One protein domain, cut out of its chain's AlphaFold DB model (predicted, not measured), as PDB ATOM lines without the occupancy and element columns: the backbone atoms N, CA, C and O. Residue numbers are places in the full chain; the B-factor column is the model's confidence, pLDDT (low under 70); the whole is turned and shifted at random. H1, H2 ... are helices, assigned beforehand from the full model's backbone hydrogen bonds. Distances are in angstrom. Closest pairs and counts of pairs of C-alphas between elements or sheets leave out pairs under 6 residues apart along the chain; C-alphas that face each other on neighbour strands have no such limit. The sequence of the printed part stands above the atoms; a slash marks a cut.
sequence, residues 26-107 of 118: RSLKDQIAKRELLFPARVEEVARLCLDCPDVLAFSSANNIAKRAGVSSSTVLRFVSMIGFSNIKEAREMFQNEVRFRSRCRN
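What this domain is: This is residues 26 to 107 of the 118 residues of the protein "RpiR family transcriptional regulator" of Rhizobium favelukesii (UniProt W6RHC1). Three short helices, H2, H4 and H5, cross one another in a compact cluster, with the short H3 at a corner with H2, and the long helix H6 packs on H3 with its residues 92 to 99, while residues 101 to 107, of which 101 to 106 belong to H6, stick out. H1 is set off from the cluster, close to H2. The printed part has 82 residues with six named helices, H1 to H6 along the chain, and no named strand: all helix. It is compact, with a radius of gyration of the C-alphas of 12.1 A and spans of 35 by 29 by 21 A.

Where its parts are: H1 is residues 26 to 33, from C-alpha 26 at (152.512, 23.550, -10.748). H2, residues 41 to 52, is 16.4 A long. H3 is residues 54 to 59, H4 62 to 69, and H5 73 to 82, 14.4 A long. H6, residues 88 to 106, is 26.4 A long and ends with C-alpha 106 at (140.114, 21.716, -21.249).

How they stand to each other: H1 is close to H2 but not clearly touching; their closest C-alphas, of Lys 29 and Leu 51, are 7.8 A apart. H2 touches H5, about perpendicular at 79 degrees, closest at C-alphas 43 and 79, 5.9 A. H2 also touches H4, at 83 degrees, closest at C-alphas 46 and 69, 5.7 A. H2 and H3 only just touch, with 3 pairs of C-alphas within 8 A, and only at the corner. H6 touches H3 at a steep tilt of 62 degrees, closest at C-alphas 96 and 58, 4.7 A. H2 and H6 are apart. Every O i to N i+4 pair is within hydrogen-bond range in H1, H3, H4, H5 and H6; in H2, 7 of 8.

The domain as a whole: The C-alphas farthest apart, of Pro 40 and Asn 107, are 36.4 A apart. The printed part has no cut and no long link. Residues 37 and 105 to 107 have pLDDT under 70.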
ATOM      1  N   ARG A  26     153.200  23.072 -11.954       79.38
ATOM      2  CA  ARG A  26     152.512  23.550 -10.748       79.38
ATOM      3  C   ARG A  26     153.465  23.885  -9.597       79.38
ATOM      4  O   ARG A  26     153.270  24.916  -8.964       79.38
ATOM      5  N   SER A  27     154.476  23.053  -9.360       79.81
ATOM      6  CA  SER A  27     155.481  23.268  -8.310       79.81
ATOM      7  C   SER A  27     156.349  24.485  -8.643       79.81
ATOM      8  O   SER A  27     156.511  25.388  -7.827       79.81
ATOM      9  N   LEU A  28     156.757  24.606  -9.913       81.06
ATOM     10  CA  LEU A  28     157.438  25.796 -10.431       81.06
ATOM     11  C   LEU A  28     156.620  27.080 -10.194       81.06
ATOM     12  O   LEU A  28     157.151  28.082  -9.726       81.06
ATOM     13  N   LYS A  29     155.312  27.056 -10.479       81.25
ATOM     14  CA  LYS A  29     154.416  28.190 -10.206       81.25
ATOM     15  C   LYS A  29     154.346  28.552  -8.725       81.25
ATOM     16  O   LYS A  29     154.341  29.737  -8.402       81.25
ATOM     17  N   ASP A  30     154.283  27.554  -7.853       82.00
ATOM     18  CA  ASP A  30     154.220  27.741  -6.404       82.00
ATOM     19  C   ASP A  30     155.508  28.383  -5.863       82.00
ATOM     20  O   ASP A  30     155.438  29.378  -5.146       82.00
ATOM     21  N   GLN A  31     156.678  27.920  -6.306       78.94
ATOM     22  CA  GLN A  31     157.975  28.500  -5.930       78.94
ATOM     23  C   GLN A  31     158.133  29.957  -6.389       78.94
ATOM     24  O   GLN A  31     158.654  30.801  -5.655       78.94
ATOM     25  N   ILE A  32     157.646  30.286  -7.591       80.31
ATOM     26  CA  ILE A  32     157.637  31.668  -8.092       80.31
ATOM     27  C   ILE A  32     156.664  32.527  -7.268       80.31
ATOM     28  O   ILE A  32     157.002  33.648  -6.890       80.31
ATOM     29  N   ALA A  33     155.478  32.005  -6.935       77.88
ATOM     30  CA  ALA A  33     154.485  32.706  -6.119       77.88
ATOM     31  C   ALA A  33     154.971  32.958  -4.680       77.88
ATOM     32  O   ALA A  33     154.739  34.035  -4.130       77.88
ATOM     33  N   LYS A  34     155.706  32.003  -4.099       79.12
ATOM     34  CA  LYS A  34     156.363  32.117  -2.787       79.12
ATOM     35  C   LYS A  34     157.599  33.020  -2.791       79.12
ATOM     36  O   LYS A  34     158.171  33.259  -1.733       79.12
ATOM     37  N   ARG A  35     157.992  33.557  -3.956       74.75
ATOM     38  CA  ARG A  35     159.216  34.350  -4.163       74.75
ATOM     39  C   ARG A  35     160.502  33.612  -3.771       74.75
ATOM     40  O   ARG A  35     161.508  34.252  -3.483       74.75
ATOM     41  N   GLU A  36     160.484  32.281  -3.796       70.25
ATOM     42  CA  GLU A  36     161.678  31.458  -3.569       70.25
ATOM     43  C   GLU A  36     162.627  31.510  -4.777       70.25
ATOM     44  O   GLU A  36     163.838  31.365  -4.632       70.25
ATOM     45  N   LEU A  37     162.087  31.793  -5.969       68.31
ATOM     46  CA  LEU A  37     162.849  32.000  -7.199       68.31
ATOM     47  C   LEU A  37     162.866  33.483  -7.575       68.31
ATOM     48  O   LEU A  37     161.872  34.039  -8.044       68.31
ATOM     49  N   LEU A  38     164.019  34.125  -7.380       70.81
ATOM     50  CA  LEU A  38     164.252  35.511  -7.777       70.81
ATOM     51  C   LEU A  38     164.948  35.550  -9.135       70.81
ATOM     52  O   LEU A  38     166.098  35.132  -9.280       70.81
ATOM     53  N   PHE A  39     164.251  36.086 -10.132       74.44
ATOM     54  CA  PHE A  39     164.798  36.246 -11.471       74.44
ATOM     55  C   PHE A  39     165.304  37.676 -11.681       74.44
ATOM     56  O   PHE A  39     164.606  38.634 -11.344       74.44
ATOM     57  N   PRO A  40     166.486  37.872 -12.287       80.38
ATOM     58  CA  PRO A  40     166.864  39.183 -12.799       80.38
ATOM     59  C   PRO A  40     165.892  39.604 -13.914       80.38
ATOM     60  O   PRO A  40     165.388  38.749 -14.640       80.38
ATOM     61  N   ALA A  41     165.685  40.911 -14.104       78.62
ATOM     62  CA  ALA A  41     164.648  41.467 -14.991       78.62
ATOM     63  C   ALA A  41     164.576  40.823 -16.394       78.62
ATOM     64  O   ALA A  41     163.500  40.598 -16.930       78.62
ATOM     65  N   ARG A  42     165.721  40.453 -16.984       82.44
ATOM     66  CA  ARG A  42     165.784  39.761 -18.288       82.44
ATOM     67  C   ARG A  42     165.280  38.312 -18.241       82.44
ATOM     68  O   ARG A  42     164.696  37.839 -19.204       82.44
ATOM     69  N   VAL A  43     165.551  37.585 -17.161       83.06
ATOM     70  CA  VAL A  43     165.102  36.192 -16.975       83.06
ATOM     71  C   VAL A  43     163.620  36.161 -16.604       83.06
ATOM     72  O   VAL A  43     162.903  35.254 -17.015       83.06
ATOM     73  N   GLU A  44     163.150  37.187 -15.895       85.19
ATOM     74  CA  GLU A  44     161.741  37.360 -15.560       85.19
ATOM     75  C   GLU A  44     160.856  37.448 -16.810       85.19
ATOM     76  O   GLU A  44     159.802  36.821 -16.843       85.19
ATOM     77  N   GLU A  45     161.302  38.125 -17.872       86.12
ATOM     78  CA  GLU A  45     160.571  38.177 -19.149       86.12
ATOM     79  C   GLU A  45     160.369  36.786 -19.767       86.12
ATOM     80  O   GLU A  45     159.289  36.459 -20.261       86.12
ATOM     81  N   VAL A  46     161.388  35.923 -19.682       86.88
ATOM     82  CA  VAL A  46     161.279  34.526 -20.127       86.88
ATOM     83  C   VAL A  46     160.288  33.777 -19.246       86.88
ATOM     84  O   VAL A  46     159.399  33.107 -19.769       86.88
ATOM     85  N   ALA A  47     160.400  33.914 -17.924       86.06
ATOM     86  CA  ALA A  47     159.494  33.274 -16.980       86.06
ATOM     87  C   ALA A  47     158.037  33.696 -17.232       86.06
ATOM     88  O   ALA A  47     157.169  32.837 -17.359       86.06
ATOM     89  N   ARG A  48     157.776  34.998 -17.400       85.25
ATOM     90  CA  ARG A  48     156.457  35.553 -17.739       85.25
ATOM     91  C   ARG A  48     155.904  34.941 -19.018       85.25
ATOM     92  O   ARG A  48     154.799  34.409 -18.989       85.25
ATOM     93  N   LEU A  49     156.684  34.939 -20.102       86.12
ATOM     94  CA  LEU A  49     156.270  34.351 -21.381       86.12
ATOM     95  C   LEU A  49     155.882  32.872 -21.230       86.12
ATOM     96  O   LEU A  49     154.907  32.416 -21.821       86.12
ATOM     97  N   CYS A  50     156.638  32.125 -20.427       83.12
ATOM     98  CA  CYS A  50     156.430  30.697 -20.209       83.12
ATOM     99  C   CYS A  50     155.238  30.396 -19.288       83.12
ATOM    100  O   CYS A  50     154.567  29.377 -19.457       83.12
ATOM    101  N   LEU A  51     154.971  31.270 -18.316       82.19
ATOM    102  CA  LEU A  51     153.831  31.167 -17.407       82.19
ATOM    103  C   LEU A  51     152.513  31.545 -18.089       82.19
ATOM    104  O   LEU A  51     151.490  30.906 -17.822       82.19
ATOM    105  N   ASP A  52     152.556  32.557 -18.957       85.56
ATOM    106  CA  ASP A  52     151.427  33.029 -19.754       85.56
ATOM    107  C   ASP A  52     151.089  32.023 -20.867       85.56
ATOM    108  O   ASP A  52     149.971  31.506 -20.953       85.56
ATOM    109  N   CYS A  53     152.105  31.628 -21.641       83.25
ATOM    110  CA  CYS A  53     151.974  30.752 -22.796       83.25
ATOM    111  C   CYS A  53     152.955  29.558 -22.726       83.25
ATOM    112  O   CYS A  53     153.988  29.566 -23.405       83.25
ATOM    113  N   PRO A  54     152.638  28.477 -21.982       83.81
ATOM    114  CA  PRO A  54     153.534  27.319 -21.859       83.81
ATOM    115  C   PRO A  54     153.730  26.546 -23.174       83.81
ATOM    116  O   PRO A  54     154.762  25.900 -23.349       83.81
ATOM    117  N   ASP A  55     152.802  26.675 -24.129       83.75
ATOM    118  CA  ASP A  55     152.919  26.162 -25.506       83.75
ATOM    119  C   ASP A  55     154.198  26.639 -26.204       83.75
ATOM    120  O   ASP A  55     154.847  25.907 -26.952       83.75
ATOM    121  N   VAL A  56     154.593  27.879 -25.921       83.69
ATOM    122  CA  VAL A  56     155.745  28.511 -26.556       83.69
ATOM    123  C   VAL A  56     157.019  27.801 -26.126       83.69
ATOM    124  O   VAL A  56     157.832  27.463 -26.980       83.69
ATOM    125  N   LEU A  57     157.178  27.505 -24.833       82.31
ATOM    126  CA  LEU A  57     158.350  26.768 -24.364       82.31
ATOM    127  C   LEU A  57     158.291  25.280 -24.747       82.31
ATOM    128  O   LEU A  57     159.329  24.673 -25.013       82.31
ATOM    129  N   ALA A  58     157.085  24.710 -24.818       84.19
ATOM    130  CA  ALA A  58     156.852  23.313 -25.164       84.19
ATOM    131  C   ALA A  58     157.199  22.986 -26.629       84.19
ATOM    132  O   ALA A  58     157.824  21.953 -26.890       84.19
ATOM    133  N   PHE A  59     156.821  23.852 -27.576       81.88
ATOM    134  CA  PHE A  59     156.932  23.577 -29.016       81.88
ATOM    135  C   PHE A  59     157.973  24.426 -29.749       81.88
ATOM    136  O   PHE A  59     158.482  23.998 -30.783       81.88
ATOM    137  N   SER A  60     158.335  25.608 -29.236       84.06
ATOM    138  CA  SER A  60     159.337  26.450 -29.901       84.06
ATOM    139  C   SER A  60     160.768  26.077 -29.505       84.06
ATOM    140  O   SER A  60     161.062  25.612 -28.402       84.06
ATOM    141  N   SER A  61     161.710  26.308 -30.419       85.50
ATOM    142  CA  SER A  61     163.138  26.175 -30.119       85.50
ATOM    143  C   SER A  61     163.612  27.285 -29.178       85.50
ATOM    144  O   SER A  61     163.112  28.406 -29.233       85.50
ATOM    145  N   ALA A  62     164.664  27.009 -28.401       80.62
ATOM    146  CA  ALA A  62     165.288  27.956 -27.468       80.62
ATOM    147  C   ALA A  62     165.556  29.338 -28.089       80.62
ATOM    148  O   ALA A  62     165.227  30.366 -27.507       80.62
ATOM    149  N   ASN A  63     166.087  29.347 -29.313       84.69
ATOM    150  CA  ASN A  63     166.401  30.567 -30.052       84.69
ATOM    151  C   ASN A  63     165.148  31.360 -30.462       84.69
ATOM    152  O   ASN A  63     165.173  32.584 -30.510       84.69
ATOM    153  N   ASN A  64     164.044  30.674 -30.764       85.69
ATOM    154  CA  ASN A  64     162.786  31.325 -31.119       85.69
ATOM    155  C   ASN A  64     162.104  31.907 -29.870       85.69
ATOM    156  O   ASN A  64     161.678  33.057 -29.887       85.69
ATOM    157  N   ILE A  65     162.122  31.165 -28.757       85.69
ATOM    158  CA  ILE A  65     161.654  31.639 -27.446       85.69
ATOM    159  C   ILE A  65     162.424  32.898 -27.038       85.69
ATOM    160  O   ILE A  65     161.818  33.904 -26.683       85.69
ATOM    161  N   ALA A  66     163.754  32.863 -27.163       87.00
ATOM    162  CA  ALA A  66     164.623  33.994 -26.863       87.00
ATOM    163  C   ALA A  66     164.251  35.235 -27.690       87.00
ATOM    164  O   ALA A  66     164.070  36.314 -27.134       87.00
ATOM    165  N   LYS A  67     164.035  35.066 -29.003       86.50
ATOM    166  CA  LYS A  67     163.572  36.146 -29.887       86.50
ATOM    167  C   LYS A  67     162.220  36.718 -29.462       86.50
ATOM    168  O   LYS A  67     162.074  37.934 -29.453       86.50
ATOM    169  N   ARG A  68     161.248  35.875 -29.093       84.50
ATOM    170  CA  ARG A  68     159.916  36.335 -28.648       84.50
ATOM    171  C   ARG A  68     159.964  37.080 -27.316       84.50
ATOM    172  O   ARG A  68     159.231  38.042 -27.152       84.50
ATOM    173  N   ALA A  69     160.835  36.658 -26.403       83.56
ATOM    174  CA  ALA A  69     161.058  37.331 -25.125       83.56
ATOM    175  C   ALA A  69     162.022  38.535 -25.221       83.56
ATOM    176  O   ALA A  69     162.258  39.202 -24.222       83.56
ATOM    177  N   GLY A  70     162.625  38.813 -26.386       84.06
ATOM    178  CA  GLY A  70     163.611  39.893 -26.535       84.06
ATOM    179  C   GLY A  70     164.925  39.651 -25.771       84.06
ATOM    180  O   GLY A  70     165.625  40.597 -25.394       84.06
ATOM    181  N   VAL A  71     165.273  38.387 -25.519       86.62
ATOM    182  CA  VAL A  71     166.471  37.979 -24.767       86.62
ATOM    183  C   VAL A  71     167.413  37.119 -25.607       86.62
ATOM    184  O   VAL A  71     167.109  36.747 -26.738       86.62
ATOM    185  N   SER A  72     168.581  36.782 -25.052       86.56
ATOM    186  CA  SER A  72     169.515  35.852 -25.688       86.56
ATOM    187  C   SER A  72     169.189  34.396 -25.338       86.56
ATOM    188  O   SER A  72     168.641  34.094 -24.277       86.56
ATOM    189  N   SER A  73     169.580  33.461 -26.208       86.19
ATOM    190  CA  SER A  73     169.451  32.017 -25.949       86.19
ATOM    191  C   SER A  73     170.148  31.594 -24.648       86.19
ATOM    192  O   SER A  73     169.648  30.728 -23.933       86.19
ATOM    193  N   SER A  74     171.252  32.255 -24.282       85.69
ATOM    194  CA  SER A  74     171.947  32.041 -23.008       85.69
ATOM    195  C   SER A  74     171.105  32.454 -21.795       85.69
ATOM    196  O   SER A  74     171.197  31.819 -20.749       85.69
ATOM    197  N   THR A  75     170.253  33.480 -21.918       86.75
ATOM    198  CA  THR A  75     169.290  33.857 -20.866       86.75
ATOM    199  C   THR A  75     168.243  32.767 -20.657       86.75
ATOM    200  O   THR A  75     167.897  32.472 -19.516       86.75
ATOM    201  N   VAL A  76     167.783  32.123 -21.732       85.19
ATOM    202  CA  VAL A  76     166.846  30.992 -21.642       85.19
ATOM    203  C   VAL A  76     167.506  29.796 -20.954       85.19
ATOM    204  O   VAL A  76     166.893  29.172 -20.096       85.19
ATOM    205  N   LEU A  77     168.772  29.498 -21.258       84.50
ATOM    206  CA  LEU A  77     169.509  28.455 -20.533       84.50
ATOM    207  C   LEU A  77     169.704  28.814 -19.054       84.50
ATOM    208  O   LEU A  77     169.525  27.957 -18.199       84.50
ATOM    209  N   ARG A  78     169.996  30.082 -18.734       84.31
ATOM    210  CA  ARG A  78     170.074  30.535 -17.336       84.31
ATOM    211  C   ARG A  78     168.759  30.372 -16.588       84.31
ATOM    212  O   ARG A  78     168.789  29.973 -15.430       84.31
ATOM    213  N   PHE A  79     167.631  30.655 -17.236       84.81
ATOM    214  CA  PHE A  79     166.313  30.382 -16.668       84.81
ATOM    215  C   PHE A  79     166.174  28.899 -16.310       84.81
ATOM    216  O   PHE A  79     165.853  28.584 -15.171       84.81
ATOM    217  N   VAL A  80     166.498  28.008 -17.252       85.19
ATOM    218  CA  VAL A  80     166.451  26.544 -17.085       85.19
ATOM    219  C   VAL A  80     167.335  26.073 -15.921       85.19
ATOM    220  O   VAL A  80     166.887  25.277 -15.102       85.19
ATOM    221  N   SER A  81     168.548  26.613 -15.790       81.88
ATOM    222  CA  SER A  81     169.432  26.294 -14.663       81.88
ATOM    223  C   SER A  81     168.931  26.842 -13.322       81.88
ATOM    224  O   SER A  81     169.098  26.178 -12.307       81.88
ATOM    225  N   MET A  82     168.280  28.014 -13.296       79.31
ATOM    226  CA  MET A  82     167.691  28.578 -12.066       79.31
ATOM    227  C   MET A  82     166.514  27.762 -11.538       79.31
ATOM    228  O   MET A  82     166.314  27.691 -10.332       79.31
ATOM    229  N   ILE A  83     165.738  27.148 -12.430       76.81
ATOM    230  CA  ILE A  83     164.599  26.300 -12.054       76.81
ATOM    231  C   ILE A  83     165.031  24.860 -11.715       76.81
ATOM    232  O   ILE A  83     164.178  24.008 -11.490       76.81
ATOM    233  N   GLY A  84     166.342  24.583 -11.691       78.75
ATOM    234  CA  GLY A  84     166.905  23.293 -11.287       78.75
ATOM    235  C   GLY A  84     167.085  22.271 -12.411       78.75
ATOM    236  O   GLY A  84     167.362  21.111 -12.119       78.75
ATOM    237  N   PHE A  85     166.959  22.660 -13.685       81.25
ATOM    238  CA  PHE A  85     167.244  21.764 -14.810       81.25
ATOM    239  C   PHE A  85     168.641  21.990 -15.377       81.25
ATOM    240  O   PHE A  85     169.074  23.113 -15.638       81.25
ATOM    241  N   SER A  86     169.315  20.888 -15.681       77.44
ATOM    242  CA  SER A  86     170.602  20.911 -16.375       77.44
ATOM    243  C   SER A  86     170.433  21.227 -17.861       77.44
ATOM    244  O   SER A  86     171.310  21.836 -18.473       77.44
ATOM    245  N   ASN A  87     169.293  20.840 -18.451       81.62
ATOM    246  CA  ASN A  87     169.067  20.921 -19.891       81.62
ATOM    247  C   ASN A  87     167.719  21.541 -20.252       81.62
ATOM    248  O   ASN A  87     166.674  21.225 -19.685       81.62
ATOM    249  N   ILE A  88     167.712  22.333 -21.329       82.56
ATOM    250  CA  ILE A  88     166.476  22.909 -21.879       82.56
ATOM    251  C   ILE A  88     165.499  21.845 -22.388       82.56
ATOM    252  O   ILE A  88     164.305  22.105 -22.496       82.56
ATOM    253  N   LYS A  89     166.000  20.652 -22.725       83.81
ATOM    254  CA  LYS A  89     165.172  19.526 -23.153       83.81
ATOM    255  C   LYS A  89     164.294  19.017 -22.005       83.81
ATOM    256  O   LYS A  89     163.103  18.841 -22.219       83.81
ATOM    257  N   GLU A  90     164.855  18.870 -20.808       83.38
ATOM    258  CA  GLU A  90     164.123  18.403 -19.624       83.38
ATOM    259  C   GLU A  90     163.062  19.421 -19.202       83.38
ATOM    260  O   GLU A  90     161.899  19.069 -19.008       83.38
ATOM    261  N   ALA A  91     163.429  20.707 -19.192       83.50
ATOM    262  CA  ALA A  91     162.461  21.780 -19.001       83.50
ATOM    263  C   ALA A  91     161.355  21.711 -20.066       83.50
ATOM    264  O   ALA A  91     160.177  21.751 -19.741       83.50
ATOM    265  N   ARG A  92     161.693  21.522 -21.346       86.88
ATOM    266  CA  ARG A  92     160.688  21.404 -22.410       86.88
ATOM    267  C   ARG A  92     159.714  20.245 -22.172       86.88
ATOM    268  O   ARG A  92     158.520  20.427 -22.387       86.88
ATOM    269  N   GLU A  93     160.191  19.090 -21.713       85.69
ATOM    270  CA  GLU A  93     159.351  17.919 -21.423       85.69
ATOM    271  C   GLU A  93     158.335  18.201 -20.304       85.69
ATOM    272  O   GLU A  93     157.157  17.869 -20.457       85.69
ATOM    273  N   MET A  94     158.730  18.913 -19.239       84.62
ATOM    274  CA  MET A  94     157.793  19.380 -18.204       84.62
ATOM    275  C   MET A  94     156.677  20.247 -18.808       84.62
ATOM    276  O   MET A  94     155.494  20.027 -18.534       84.62
ATOM    277  N   PHE A  95     157.040  21.233 -19.631       85.38
ATOM    278  CA  PHE A  95     156.076  22.168 -20.214       85.38
ATOM    279  C   PHE A  95     155.158  21.482 -21.233       85.38
ATOM    280  O   PHE A  95     153.961  21.760 -21.265       85.38
ATOM    281  N   GLN A  96     155.678  20.536 -22.019       86.19
ATOM    282  CA  GLN A  96     154.871  19.696 -22.908       86.19
ATOM    283  C   GLN A  96     153.862  18.851 -22.126       86.19
ATOM    284  O   GLN A  96     152.704  18.742 -22.539       86.19
ATOM    285  N   ASN A  97     154.273  18.274 -20.993       85.81
ATOM    286  CA  ASN A  97     153.381  17.491 -20.146       85.81
ATOM    287  C   ASN A  97     152.254  18.356 -19.562       85.81
ATOM    288  O   ASN A  97     151.096  17.942 -19.596       85.81
ATOM    289  N   GLU A  98     152.561  19.577 -19.118       84.44
ATOM    290  CA  GLU A  98     151.555  20.540 -18.654       84.44
ATOM    291  C   GLU A  98     150.583  20.933 -19.769       84.44
ATOM    292  O   GLU A  98     149.372  20.908 -19.567       84.44
ATOM    293  N   VAL A  99     151.080  21.279 -20.960       85.50
ATOM    294  CA  VAL A  99     150.223  21.617 -22.106       85.50
ATOM    295  C   VAL A  99     149.303  20.447 -22.437       85.50
ATOM    296  O   VAL A  99     148.097  20.631 -22.580       85.50
ATOM    297  N   ARG A 100     149.842  19.225 -22.483       84.44
ATOM    298  CA  ARG A 100     149.065  18.007 -22.730       84.44
ATOM    299  C   ARG A 100     148.013  17.770 -21.651       84.44
ATOM    300  O   ARG A 100     146.882  17.419 -21.979       84.44
ATOM    301  N   PHE A 101     148.372  17.952 -20.384       82.25
ATOM    302  CA  PHE A 101     147.457  17.833 -19.255       82.25
ATOM    303  C   PHE A 101     146.340  18.882 -19.343       82.25
ATOM    304  O   PHE A 101     145.163  18.528 -19.316       82.25
ATOM    305  N   ARG A 102     146.688  20.152 -19.585       80.81
ATOM    306  CA  ARG A 102     145.724  21.239 -19.793       80.81
ATOM    307  C   ARG A 102     144.811  20.955 -20.977       80.81
ATOM    308  O   ARG A 102     143.619  21.175 -20.849       80.81
ATOM    309  N   SER A 103     145.318  20.463 -22.104       79.25
ATOM    310  CA  SER A 103     144.486  20.120 -23.266       79.25
ATOM    311  C   SER A 103     143.526  18.970 -22.965       79.25
ATOM    312  O   SER A 103     142.376  19.020 -23.384       79.25
ATOM    313  N   ARG A 104     143.950  17.974 -22.177       74.19
ATOM    314  CA  ARG A 104     143.072  16.883 -21.720       74.19
ATOM    315  C   ARG A 104     141.978  17.369 -20.767       74.19
ATOM    316  O   ARG A 104     140.849  16.914 -20.876       74.19
ATOM    317  N   CYS A 105     142.288  18.306 -19.871       63.19
ATOM    318  CA  CYS A 105     141.323  18.857 -18.916       63.19
ATOM    319  C   CYS A 105     140.439  19.977 -19.493       63.19
ATOM    320  O   CYS A 105     139.399  20.280 -18.921       63.19
ATOM    321  N   ARG A 106     140.838  20.604 -20.607       62.75
ATOM    322  CA  ARG A 106     140.114  21.716 -21.249       62.75
ATOM    323  C   ARG A 106     139.151  21.257 -22.348       62.75
ATOM    324  O   ARG A 106     138.385  22.072 -22.844       62.75
ATOM    325  N   ASN A 107     139.156  19.977 -22.727       55.53
ATOM    326  CA  ASN A 107     138.356  19.467 -23.849       55.53
ATOM    327  C   ASN A 107     136.867  19.222 -23.512       55.53
ATOM    328  O   ASN A 107     136.248  18.307 -24.050       55.53
TER     329      ASN A 107